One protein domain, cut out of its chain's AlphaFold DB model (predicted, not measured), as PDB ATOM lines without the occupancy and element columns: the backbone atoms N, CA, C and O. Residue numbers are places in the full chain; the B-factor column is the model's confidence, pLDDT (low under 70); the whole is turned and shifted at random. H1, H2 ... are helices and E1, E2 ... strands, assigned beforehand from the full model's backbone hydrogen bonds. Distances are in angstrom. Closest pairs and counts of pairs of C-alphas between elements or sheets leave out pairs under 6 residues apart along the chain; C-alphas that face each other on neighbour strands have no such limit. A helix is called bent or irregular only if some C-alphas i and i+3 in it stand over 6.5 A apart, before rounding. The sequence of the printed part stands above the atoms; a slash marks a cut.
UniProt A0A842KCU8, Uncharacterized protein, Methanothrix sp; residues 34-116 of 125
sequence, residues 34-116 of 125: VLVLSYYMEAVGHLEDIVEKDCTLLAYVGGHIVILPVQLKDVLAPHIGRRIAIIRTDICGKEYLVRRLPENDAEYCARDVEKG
ATOM      1  N   VAL A  34     196.176 298.329  66.176       91.06
ATOM      2  CA  VAL A  34     196.880 297.090  66.499       91.06
ATOM      3  C   VAL A  34     196.565 296.055  65.421       91.06
ATOM      4  O   VAL A  34     195.399 295.797  65.124       91.06
ATOM      5  N   LEU A  35     197.605 295.475  64.830       90.69
ATOM      6  CA  LEU A  35     197.537 294.487  63.764       90.69
ATOM      7  C   LEU A  35     198.144 293.165  64.234       90.69
ATOM      8  O   LEU A  35     199.314 293.083  64.610       90.69
ATOM      9  N   VAL A  36     197.336 292.110  64.150       91.31
ATOM     10  CA  VAL A  36     197.791 290.721  64.235       91.31
ATOM     11  C   VAL A  36     197.767 290.157  62.823       91.31
ATOM     12  O   VAL A  36     196.706 290.058  62.209       91.31
ATOM     13  N   LEU A  37     198.939 289.807  62.295       90.56
ATOM     14  CA  LEU A  37     199.048 289.294  60.933       90.56
ATOM     15  C   LEU A  37     198.411 287.904  60.827       90.56
ATOM     16  O   LEU A  37     198.752 286.986  61.580       90.56
ATOM     17  N   SER A  38     197.496 287.750  59.872       92.94
ATOM     18  CA  SER A  38     197.023 286.441  59.403       92.94
ATOM     19  C   SER A  38     198.043 285.818  58.443       92.94
ATOM     20  O   SER A  38     198.963 286.501  57.996       92.94
ATOM     21  N   TYR A  39     197.907 284.529  58.122       91.31
ATOM     22  CA  TYR A  39     198.782 283.890  57.133       91.31
ATOM     23  C   TYR A  39     198.737 284.625  55.790       91.31
ATOM     24  O   TYR A  39     197.668 285.011  55.320       91.31
ATOM     25  N   TYR A  40     199.918 284.830  55.212       91.88
ATOM     26  CA  TYR A  40     200.177 285.574  53.977       91.88
ATOM     27  C   TYR A  40     199.749 287.047  54.001       91.88
ATOM     28  O   TYR A  40     199.711 287.700  52.961       91.88
ATOM     29  N   MET A  41     199.462 287.595  55.185       91.94
ATOM     30  CA  MET A  41     199.246 289.024  55.371       91.94
ATOM     31  C   MET A  41     200.585 289.731  55.579       91.94
ATOM     32  O   MET A  41     201.424 289.273  56.360       91.94
ATOM     33  N   GLU A  42     200.753 290.867  54.907       92.56
ATOM     34  CA  GLU A  42     201.955 291.696  54.969       92.56
ATOM     35  C   GLU A  42     201.640 293.046  55.635       92.56
ATOM     36  O   GLU A  42     200.666 293.712  55.282       92.56
ATOM     37  N   ALA A  43     202.464 293.459  56.599       93.81
ATOM     38  CA  ALA A  43     202.512 294.828  57.105       93.81
ATOM     39  C   ALA A  43     203.666 295.569  56.432       93.81
ATOM     40  O   ALA A  43     204.809 295.121  56.501       93.81
ATOM     41  N   VAL A  44     203.368 296.708  55.809       93.69
ATOM     42  CA  VAL A  44     204.326 297.500  55.033       93.69
ATOM     43  C   VAL A  44     204.395 298.916  55.586       93.69
ATOM     44  O   VAL A  44     203.366 299.564  55.758       93.69
ATOM     45  N   GLY A  45     205.600 299.424  55.831       93.25
ATOM     46  CA  GLY A  45     205.781 300.791  56.312       93.25
ATOM     47  C   GLY A  45     207.183 301.064  56.837       93.25
ATOM     48  O   GLY A  45     208.051 300.192  56.817       93.25
ATOM     49  N   HIS A  46     207.412 302.287  57.305       95.31
ATOM     50  CA  HIS A  46     208.618 302.606  58.065       95.31
ATOM     51  C   HIS A  46     208.547 301.929  59.428       95.31
ATOM     52  O   HIS A  46     207.531 302.059  60.110       95.31
ATOM     53  N   LEU A  47     209.608 301.213  59.805       96.19
ATOM     54  CA  LEU A  47     209.765 300.720  61.165       96.19
ATOM     55  C   LEU A  47     210.205 301.887  62.045       96.19
ATOM     56  O   LEU A  47     211.365 302.280  62.030       96.19
ATOM     57  N   GLU A  48     209.264 302.468  62.768       95.38
ATOM     58  CA  GLU A  48     209.495 303.643  63.603       95.38
ATOM     59  C   GLU A  48     210.199 303.263  64.906       95.38
ATOM     60  O   GLU A  48     211.118 303.957  65.330       95.38
ATOM     61  N   ASP A  49     209.776 302.161  65.527       95.44
ATOM     62  CA  ASP A  49     210.281 301.707  66.822       95.44
ATOM     63  C   ASP A  49     209.923 300.228  67.071       95.44
ATOM     64  O   ASP A  49     209.047 299.665  66.401       95.44
ATOM     65  N   ILE A  50     210.573 299.608  68.057       95.38
ATOM     66  CA  ILE A  50     210.248 298.276  68.577       95.38
ATOM     67  C   ILE A  50     210.252 298.285  70.109       95.38
ATOM     68  O   ILE A  50     211.210 298.708  70.746       95.38
ATOM     69  N   VAL A  51     209.187 297.766  70.716       95.62
ATOM     70  CA  VAL A  51     209.055 297.687  72.178       95.62
ATOM     71  C   VAL A  51     208.774 296.253  72.589       95.62
ATOM     72  O   VAL A  51     207.832 295.628  72.113       95.62
ATOM     73  N   GLU A  52     209.587 295.732  73.499       94.75
ATOM     74  CA  GLU A  52     209.381 294.422  74.107       94.75
ATOM     75  C   GLU A  52     208.506 294.559  75.356       94.75
ATOM     76  O   GLU A  52     208.773 295.390  76.226       94.75
ATOM     77  N   LYS A  53     207.447 293.752  75.444       90.50
ATOM     78  CA  LYS A  53     206.526 293.723  76.579       90.50
ATOM     79  C   LYS A  53     205.959 292.319  76.754       90.50
ATOM     80  O   LYS A  53     205.414 291.769  75.805       90.50
ATOM     81  N   ASP A  54     206.055 291.755  77.956       89.31
ATOM     82  CA  ASP A  54     205.429 290.473  78.320       89.31
ATOM     83  C   ASP A  54     205.674 289.353  77.277       89.31
ATOM     84  O   ASP A  54     204.741 288.737  76.765       89.31
ATOM     85  N   CYS A  55     206.944 289.119  76.911       89.88
ATOM     86  CA  CYS A  55     207.377 288.147  75.884       89.88
ATOM     87  C   CYS A  55     206.855 288.408  74.455       89.88
ATOM     88  O   CYS A  55     206.955 287.549  73.578       89.88
ATOM     89  N   THR A  56     206.318 289.599  74.213       91.62
ATOM     90  CA  THR A  56     205.773 290.041  72.932       91.62
ATOM     91  C   THR A  56     206.572 291.230  72.417       91.62
ATOM     92  O   THR A  56     206.999 292.091  73.185       91.62
ATOM     93  N   LEU A  57     206.762 291.302  71.104       95.12
ATOM     94  CA  LEU A  57     207.359 292.447  70.434       95.12
ATOM     95  C   LEU A  57     206.267 293.279  69.764       95.12
ATOM     96  O   LEU A  57     205.488 292.780  68.954       95.12
ATOM     97  N   LEU A  58     206.225 294.560  70.098       95.94
ATOM     98  CA  LEU A  58     205.377 295.557  69.464       95.94
ATOM     99  C   LEU A  58     206.232 296.325  68.460       95.94
ATOM    100  O   LEU A  58     207.066 297.137  68.856       95.94
ATOM    101  N   ALA A  59     206.044 296.058  67.170       96.06
ATOM    102  CA  ALA A  59     206.730 296.776  66.101       96.06
ATOM    103  C   ALA A  59     205.834 297.890  65.554       96.06
ATOM    104  O   ALA A  59     204.710 297.638  65.121       96.06
ATOM    105  N   TYR A  60     206.329 299.123  65.552       95.81
ATOM    106  CA  TYR A  60     205.597 300.271  65.030       95.81
ATOM    107  C   TYR A  60     205.911 300.437  63.547       95.81
ATOM    108  O   TYR A  60     206.993 300.885  63.188       95.81
ATOM    109  N   VAL A  61     204.977 300.039  62.684       94.50
ATOM    110  CA  VAL A  61     205.172 299.975  61.232       94.50
ATOM    111  C   VAL A  61     204.121 300.824  60.530       94.50
ATOM    112  O   VAL A  61     202.943 300.477  60.539       94.50
ATOM    113  N   GLY A  62     204.540 301.935  59.914       88.25
ATOM    114  CA  GLY A  62     203.675 302.775  59.073       88.25
ATOM    115  C   GLY A  62     202.395 303.254  59.768       88.25
ATOM    116  O   GLY A  62     201.315 303.162  59.191       88.25
ATOM    117  N   GLY A  63     202.490 303.703  61.023       88.00
ATOM    118  CA  GLY A  63     201.324 304.105  61.820       88.00
ATOM    119  C   GLY A  63     200.509 302.957  62.440       88.00
ATOM    120  O   GLY A  63     199.506 303.210  63.108       88.00
ATOM    121  N   HIS A  64     200.938 301.702  62.286       91.19
ATOM    122  CA  HIS A  64     200.322 300.531  62.915       91.19
ATOM    123  C   HIS A  64     201.222 299.913  63.987       91.19
ATOM    124  O   HIS A  64     202.442 300.029  63.927       91.19
ATOM    125  N   ILE A  65     200.622 299.225  64.959       95.31
ATOM    126  CA  ILE A  65     201.347 298.384  65.923       95.31
ATOM    127  C   ILE A  65     201.191 296.939  65.478       95.31
ATOM    128  O   ILE A  65     200.095 296.393  65.551       95.31
ATOM    129  N   VAL A  66     202.270 296.310  65.034       95.31
ATOM    130  CA  VAL A  66     202.287 294.902  64.640       95.31
ATOM    131  C   VAL A  66     202.755 294.064  65.823       95.31
ATOM    132  O   VAL A  66     203.836 294.294  66.366       95.31
ATOM    133  N   ILE A  67     201.932 293.096  66.225       95.19
ATOM    134  CA  ILE A  67     202.258 292.162  67.308       95.19
ATOM    135  C   ILE A  67     203.081 291.003  66.746       95.19
ATOM    136  O   ILE A  67     202.620 290.287  65.852       95.19
ATOM    137  N   LEU A  68     204.281 290.811  67.287       94.69
ATOM    138  CA  LEU A  68     205.267 289.849  66.814       94.69
ATOM    139  C   LEU A  68     205.886 289.045  67.972       94.69
ATOM    140  O   LEU A  68     205.886 289.504  69.117       94.69
ATOM    141  N   PRO A  69     206.446 287.855  67.699       94.00
ATOM    142  CA  PRO A  69     207.256 287.128  68.672       94.00
ATOM    143  C   PRO A  69     208.519 287.911  69.069       94.00
ATOM    144  O   PRO A  69     209.161 288.537  68.222       94.00
ATOM    145  N   VAL A  70     208.913 287.840  70.346       95.06
ATOM    146  CA  VAL A  70     210.094 288.546  70.886       95.06
ATOM    147  C   VAL A  70     211.408 288.174  70.198       95.06
ATOM    148  O   VAL A  70     212.301 289.008  70.074       95.06
ATOM    149  N   GLN A  71     211.509 286.957  69.668       93.19
ATOM    150  CA  GLN A  71     212.697 286.449  68.979       93.19
ATOM    151  C   GLN A  71     213.048 287.266  67.723       93.19
ATOM    152  O   GLN A  71     214.193 287.258  67.286       93.19
ATOM    153  N   LEU A  72     212.089 288.006  67.155       94.06
ATOM    154  CA  LEU A  72     212.321 288.869  65.992       94.06
ATOM    155  C   LEU A  72     212.979 290.208  66.336       94.06
ATOM    156  O   LEU A  72     213.261 290.988  65.429       94.06
ATOM    157  N   LYS A  73     213.231 290.500  67.616       94.44
ATOM    158  CA  LYS A  73     213.831 291.766  68.051       94.44
ATOM    159  C   LYS A  73     215.171 292.023  67.366       94.44
ATOM    160  O   LYS A  73     215.352 293.090  66.784       94.44
ATOM    161  N   ASP A  74     216.060 291.035  67.377       94.38
ATOM    162  CA  ASP A  74     217.403 291.164  66.799       94.38
ATOM    163  C   ASP A  74     217.363 291.252  65.270       94.38
ATOM    164  O   ASP A  74     218.192 291.923  64.660       94.38
ATOM    165  N   VAL A  75     216.349 290.638  64.651       94.00
ATOM    166  CA  VAL A  75     216.099 290.740  63.209       94.00
ATOM    167  C   VAL A  75     215.604 292.140  62.845       94.00
ATOM    168  O   VAL A  75     216.020 292.684  61.831       94.00
ATOM    169  N   LEU A  76     214.732 292.744  63.659       95.62
ATOM    170  CA  LEU A  76     214.083 294.026  63.359       95.62
ATOM    171  C   LEU A  76     214.883 295.256  63.789       95.62
ATOM    172  O   LEU A  76     214.789 296.286  63.123       95.62
ATOM    173  N   ALA A  77     215.680 295.179  64.855       96.06
ATOM    174  CA  ALA A  77     216.446 296.318  65.368       96.06
ATOM    175  C   ALA A  77     217.326 297.015  64.301       96.06
ATOM    176  O   ALA A  77     217.313 298.247  64.236       96.06
ATOM    177  N   PRO A  78     218.014 296.297  63.386       96.25
ATOM    178  CA  PRO A  78     218.790 296.917  62.304       96.25
ATOM    179  C   PRO A  78     217.946 297.655  61.250       96.25
ATOM    180  O   PRO A  78     218.495 298.301  60.347       96.25
ATOM    181  N   HIS A  79     216.621 297.515  61.306       95.12
ATOM    182  CA  HIS A  79     215.686 298.101  60.355       95.12
ATOM    183  C   HIS A  79     214.952 299.338  60.872       95.12
ATOM    184  O   HIS A  79     214.176 299.916  60.114       95.12
ATOM    185  N   ILE A  80     215.203 299.778  62.107       95.44
ATOM    186  CA  ILE A  80     214.599 301.003  62.645       95.44
ATOM    187  C   ILE A  80     214.948 302.196  61.740       95.44
ATOM    188  O   ILE A  80     216.075 302.340  61.262       95.44
ATOM    189  N   GLY A  81     213.945 303.023  61.448       94.38
ATOM    190  CA  GLY A  81     213.994 304.143  60.509       94.38
ATOM    191  C   GLY A  81     213.877 303.748  59.034       94.38
ATOM    192  O   GLY A  81     213.767 304.626  58.183       94.38
ATOM    193  N   ARG A  82     213.882 302.453  58.693       94.12
ATOM    194  CA  ARG A  82     213.825 301.982  57.301       94.12
ATOM    195  C   ARG A  82     212.423 301.530  56.936       94.12
ATOM    196  O   ARG A  82     211.685 300.989  57.758       94.12
ATOM    197  N   ARG A  83     212.083 301.678  55.658       95.06
ATOM    198  CA  ARG A  83     210.885 301.061  55.097       95.06
ATOM    199  C   ARG A  83     211.081 299.552  54.973       95.06
ATOM    200  O   ARG A  83     212.025 299.084  54.330       95.06
ATOM    201  N   ILE A  84     210.186 298.790  55.585       95.62
ATOM    202  CA  ILE A  84     210.202 297.331  55.577       95.62
ATOM    203  C   ILE A  84     208.837 296.768  55.222       95.62
ATOM    204  O   ILE A  84     207.818 297.463  55.263       95.62
ATOM    205  N   ALA A  85     208.839 295.481  54.912       94.94
ATOM    206  CA  ALA A  85     207.649 294.672  54.953       94.94
ATOM    207  C   ALA A  85     207.855 293.430  55.817       94.94
ATOM    208  O   ALA A  85     208.919 292.807  55.770       94.94
ATOM    209  N   ILE A  86     206.829 293.097  56.598       96.06
ATOM    210  CA  ILE A  86     206.778 291.930  57.476       96.06
ATOM    211  C   ILE A  86     205.605 291.074  57.024       96.06
ATOM    212  O   ILE A  86     204.463 291.522  57.097       96.06
ATOM    213  N   ILE A  87     205.872 289.850  56.580       95.50
ATOM    214  CA  ILE A  87     204.840 288.895  56.166       95.50
ATOM    215  C   ILE A  87     204.819 287.708  57.116       95.50
ATOM    216  O   ILE A  87     205.872 287.180  57.478       95.50
ATOM    217  N   ARG A  88     203.618 287.271  57.500       94.88
ATOM    218  CA  ARG A  88     203.444 286.012  58.224       94.88
ATOM    219  C   ARG A  88     203.283 284.858  57.237       94.88
ATOM    220  O   ARG A  88     202.431 284.926  56.357       94.88
ATOM    221  N   THR A  89     204.049 283.788  57.397       93.50
ATOM    222  CA  THR A  89     203.975 282.582  56.558       93.50
ATOM    223  C   THR A  89     203.565 281.358  57.376       93.50
ATOM    224  O   THR A  89     203.537 281.393  58.607       93.50
ATOM    225  N   ASP A  90     203.206 280.281  56.687       94.31
ATOM    226  CA  ASP A  90     202.929 278.956  57.249       94.31
ATOM    227  C   ASP A  90     204.163 278.033  57.254       94.31
ATOM    228  O   ASP A  90     204.068 276.854  57.588       94.31
ATOM    229  N   ILE A  91     205.335 278.564  56.896       91.81
ATOM    230  CA  ILE A  91     206.576 277.800  56.813       91.81
ATOM    231  C   ILE A  91     207.176 277.678  58.216       91.81
ATOM    232  O   ILE A  91     207.522 278.679  58.843       91.81
ATOM    233  N   CYS A  92     207.345 276.442  58.684       88.94
ATOM    234  CA  CYS A  92     207.957 276.146  59.980       88.94
ATOM    235  C   CYS A  92     209.372 276.744  60.082       88.94
ATOM    236  O   CYS A  92     210.202 276.550  59.187       88.94
ATOM    237  N   GLY A  93     209.636 277.485  61.160       88.94
ATOM    238  CA  GLY A  93     210.898 278.196  61.392       88.94
ATOM    239  C   GLY A  93     211.101 279.444  60.525       88.94
ATOM    240  O   GLY A  93     212.167 280.057  60.578       88.94
ATOM    241  N   LYS A  94     210.115 279.812  59.698       90.25
ATOM    242  CA  LYS A  94     210.083 281.028  58.866       90.25
ATOM    243  C   LYS A  94     208.711 281.699  58.932       90.25
ATOM    244  O   LYS A  94     208.252 282.307  57.966       90.25
ATOM    245  N   GLU A  95     208.053 281.603  60.082       94.94
ATOM    246  CA  GLU A  95     206.689 282.081  60.305       94.94
ATOM    247  C   GLU A  95     206.567 283.587  60.077       94.94
ATOM    248  O   GLU A  95     205.480 284.072  59.779       94.94
ATOM    249  N   TYR A  96     207.675 284.323  60.178       95.06
ATOM    250  CA  TYR A  96     207.759 285.735  59.847       95.06
ATOM    251  C   TYR A  96     208.977 285.994  58.974       95.06
ATOM    252  O   TYR A  96     210.097 285.628  59.328       95.06
ATOM    253  N   LEU A  97     208.759 286.663  57.846       94.38
ATOM    254  CA  LEU A  97     209.827 287.123  56.969       94.38
ATOM    255  C   LEU A  97     209.832 288.646  56.940       94.38
ATOM    256  O   LEU A  97     208.781 289.276  56.812       94.38
ATOM    257  N   VAL A  98     211.029 289.220  57.034       94.62
ATOM    258  CA  VAL A  98     211.257 290.664  56.979       94.62
ATOM    259  C   VAL A  98     212.046 290.978  55.716       94.62
ATOM    260  O   VAL A  98     213.076 290.363  55.447       94.62
ATOM    261  N   ARG A  99     211.579 291.950  54.930       92.94
ATOM    262  CA  ARG A  99     212.313 292.462  53.766       92.94
ATOM    263  C   ARG A  99     212.443 293.973  53.822       92.94
ATOM    264  O   ARG A  99     211.497 294.677  54.170       92.94
ATOM    265  N   ARG A 100     213.609 294.481  53.422       92.88
ATOM    266  CA  ARG A 100     213.823 295.918  53.236       92.88
ATOM    267  C   ARG A 100     213.201 296.369  51.917       92.88
ATOM    268  O   ARG A 100     213.416 295.752  50.871       92.88
ATOM    269  N   LEU A 101     212.458 297.463  51.976       90.56
ATOM    270  CA  LEU A 101     211.863 298.119  50.822       90.56
ATOM    271  C   LEU A 101     212.693 299.351  50.426       90.56
ATOM    272  O   LEU A 101     213.443 299.870  51.257       90.56
ATOM    273  N   PRO A 102     212.598 299.805  49.165       89.06
ATOM    274  CA  PRO A 102     213.194 301.068  48.770       89.06
ATOM    275  C   PRO A 102     212.399 302.208  49.417       89.06
ATOM    276  O   PRO A 102     211.204 302.068  49.704       89.06
ATOM    277  N   GLU A 103     213.062 303.331  49.668       82.00
ATOM    278  CA  GLU A 103     212.446 304.464  50.370       82.00
ATOM    279  C   GLU A 103     211.354 305.136  49.530       82.00
ATOM    280  O   GLU A 103     210.414 305.696  50.088       82.00
ATOM    281  N   ASN A 104     211.416 304.998  48.201       77.25
ATOM    282  CA  ASN A 104     210.447 305.570  47.277       77.25
ATOM    283  C   ASN A 104     209.709 304.489  46.463       77.25
ATOM    284  O   ASN A 104     210.302 303.513  46.001       77.25
ATOM    285  N   ASP A 105     208.408 304.686  46.251       67.00
ATOM    286  CA  ASP A 105     207.544 303.774  45.488       67.00
ATOM    287  C   ASP A 105     207.923 303.705  44.004       67.00
ATOM    288  O   ASP A 105     207.782 302.655  43.375       67.00
ATOM    289  N   ALA A 106     208.487 304.787  43.461       61.12
ATOM    290  CA  ALA A 106     208.986 304.827  42.088       61.12
ATOM    291  C   ALA A 106     210.090 303.778  41.828       61.12
ATOM    292  O   ALA A 106     210.124 303.163  40.763       61.12
ATOM    293  N   GLU A 107     210.946 303.508  42.820       56.25
ATOM    294  CA  GLU A 107     211.980 302.463  42.743       56.25
ATOM    295  C   GLU A 107     211.417 301.052  42.955       56.25
ATOM    296  O   GLU A 107     212.023 300.059  42.546       56.25
ATOM    297  N   TYR A 108     210.256 300.931  43.605       54.72
ATOM    298  CA  TYR A 108     209.602 299.643  43.813       54.72
ATOM    299  C   TYR A 108     209.010 299.114  42.500       54.72
ATOM    300  O   TYR A 108     209.286 297.976  42.127       54.72
ATOM    301  N   CYS A 109     208.302 299.965  41.750       48.69
ATOM    302  CA  CYS A 109     207.712 299.602  40.457       48.69
ATOM    303  C   CYS A 109     208.758 299.343  39.357       48.69
ATOM    304  O   CYS A 109     208.532 298.504  38.487       48.69
ATOM    305  N   ALA A 110     209.920 300.006  39.397       55.09
ATOM    306  CA  ALA A 110     210.990 299.778  38.422       55.09
ATOM    307  C   ALA A 110     211.588 298.357  38.510       55.09
ATOM    308  O   ALA A 110     211.958 297.772  37.491       55.09
ATOM    309  N   ARG A 111     211.619 297.755  39.709       50.59
ATOM    310  CA  ARG A 111     212.196 296.414  39.917       50.59
ATOM    311  C   ARG A 111     211.340 295.270  39.381       50.59
ATOM    312  O   ARG A 111     211.894 294.219  39.067       50.59
ATOM    313  N   ASP A 112     210.030 295.454  39.250       46.16
ATOM    314  CA  ASP A 112     209.163 294.438  38.641       46.16
ATOM    315  C   ASP A 112     209.178 294.511  37.103       46.16
ATOM    316  O   ASP A 112     208.925 293.506  36.444       46.16
ATOM    317  N   VAL A 113     209.581 295.649  36.523       47.56
ATOM    318  CA  VAL A 113     209.809 295.786  35.071       47.56
ATOM    319  C   VAL A 113     211.174 295.212  34.665       47.56
ATOM    320  O   VAL A 113     211.287 294.554  33.631       47.56
ATOM    321  N   GLU A 114     212.209 295.379  35.494       42.72
ATOM    322  CA  GLU A 114     213.550 294.855  35.195       42.72
ATOM    323  C   GLU A 114     213.726 293.359  35.481       42.72
ATOM    324  O   GLU A 114     214.623 292.737  34.917       42.72
ATOM    325  N   LYS A 115     212.843 292.712  36.254       45.16
ATOM    326  CA  LYS A 115     212.893 291.253  36.492       45.16
ATOM    327  C   LYS A 115     212.521 290.380  35.283       45.16
ATOM    328  O   LYS A 115     212.449 289.161  35.412       45.16
ATOM    329  N   GLY A 116     212.397 290.970  34.093       44.28
ATOM    330  CA  GLY A 116     212.621 290.263  32.828       44.28
ATOM    331  C   GLY A 116     214.099 289.929  32.552       44.28
ATOM    332  O   GLY A 116     214.378 289.111  31.680       44.28
TER     333      GLY A 116
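AT A GLANCE: This is residues 34 to 116 of the 125 residues of an uncharacterized protein of Methanothrix sp (UniProt A0A842KCU8). A strongly twisted, curled sheet of five strands folds over at a sharp bend in E1, with helix H1 packed on E1, E2 and E5, while helix H2 sticks out as an arm from the compact body. The 83 printed residues have five named strands and two named helices, in the order E1 E2 E3 H1 E4 E5 H2. The sheet runs E3 E2 E1 E4 E5, all antiparallel, and the class is mixed, helices and strands. The whole is compact, with a radius of gyration of the C-alphas of 13.3 A, yet elongated, spanning 45 by 28 by 21 A.

HOW THE PARTS SIT: Start at residues 34 to 35, which pair in parallel with residues 65 to 66 of E3, residues 64 to 69. Next comes E1, residues 42 to 53, which bends by 108 degrees at residue 45. Its residues 47 to 53 pair with E2, residues 56 to 61, an antiparallel hairpin in which N 51 and O 58 are 2.9 A apart. E2 and E3 form another hairpin, with N 59 and O 66 at 2.9 A; E1, E2 and E3 make a meander, each strand the antiparallel neighbour of the one before. Look next at H1, residues 70 to 79: it is on the sheet at a height of 6.3 A, and its closest C-alphas to E2 are those of Val 70 and Leu 57, 4.8 A apart. Residues 42 to 46 of E1 pair with E4, residues 83 to 88, where N 43 and O 86 are 2.8 A apart. E4 forms a hairpin with E5, residues 96 to 100, with N 85 and O 99 at 2.9 A. H2, residues 105 to 114, is not on the sheet and is apart from H1. H1 has 2 of 6 O i to N i+4 pairs within hydrogen-bond range and 4 of 7 O i to N i+3 pairs; H2 has 3 of 6 O i to N i+4 pairs.

IN THESE COORDINATES: Find C-alpha 42 at (201.955, 291.696, 54.969); from there E1 runs 22.2 A to C-alpha 53. E2 measures 15.4 A, E3 16.2 A, E4 17.1 A and E5 13.6 A from first to last C-alpha. H1 begins at C-alpha 70, at (210.094, 288.546, 70.886), and measures 15.3 A; it is irregular, with C-alphas 71 and 74 7.0 A apart. H2 covers 14.9 A and ends at C-alpha 114, at (213.550, 294.855, 35.195).

THE WHOLE: The C-alphas of Asp 54 and Gly 116 are the two farthest apart, 46.1 A. Residues 105 to 116, of which 105 to 114 belong to H2, stand free; the body without them spans 32 by 25 by 21 A. The printed part has no cut, and no link between named elements is long. Look at the B-factor column: the mean pLDDT of the printed part is 87.1, and residues 105 to 116 are under 70.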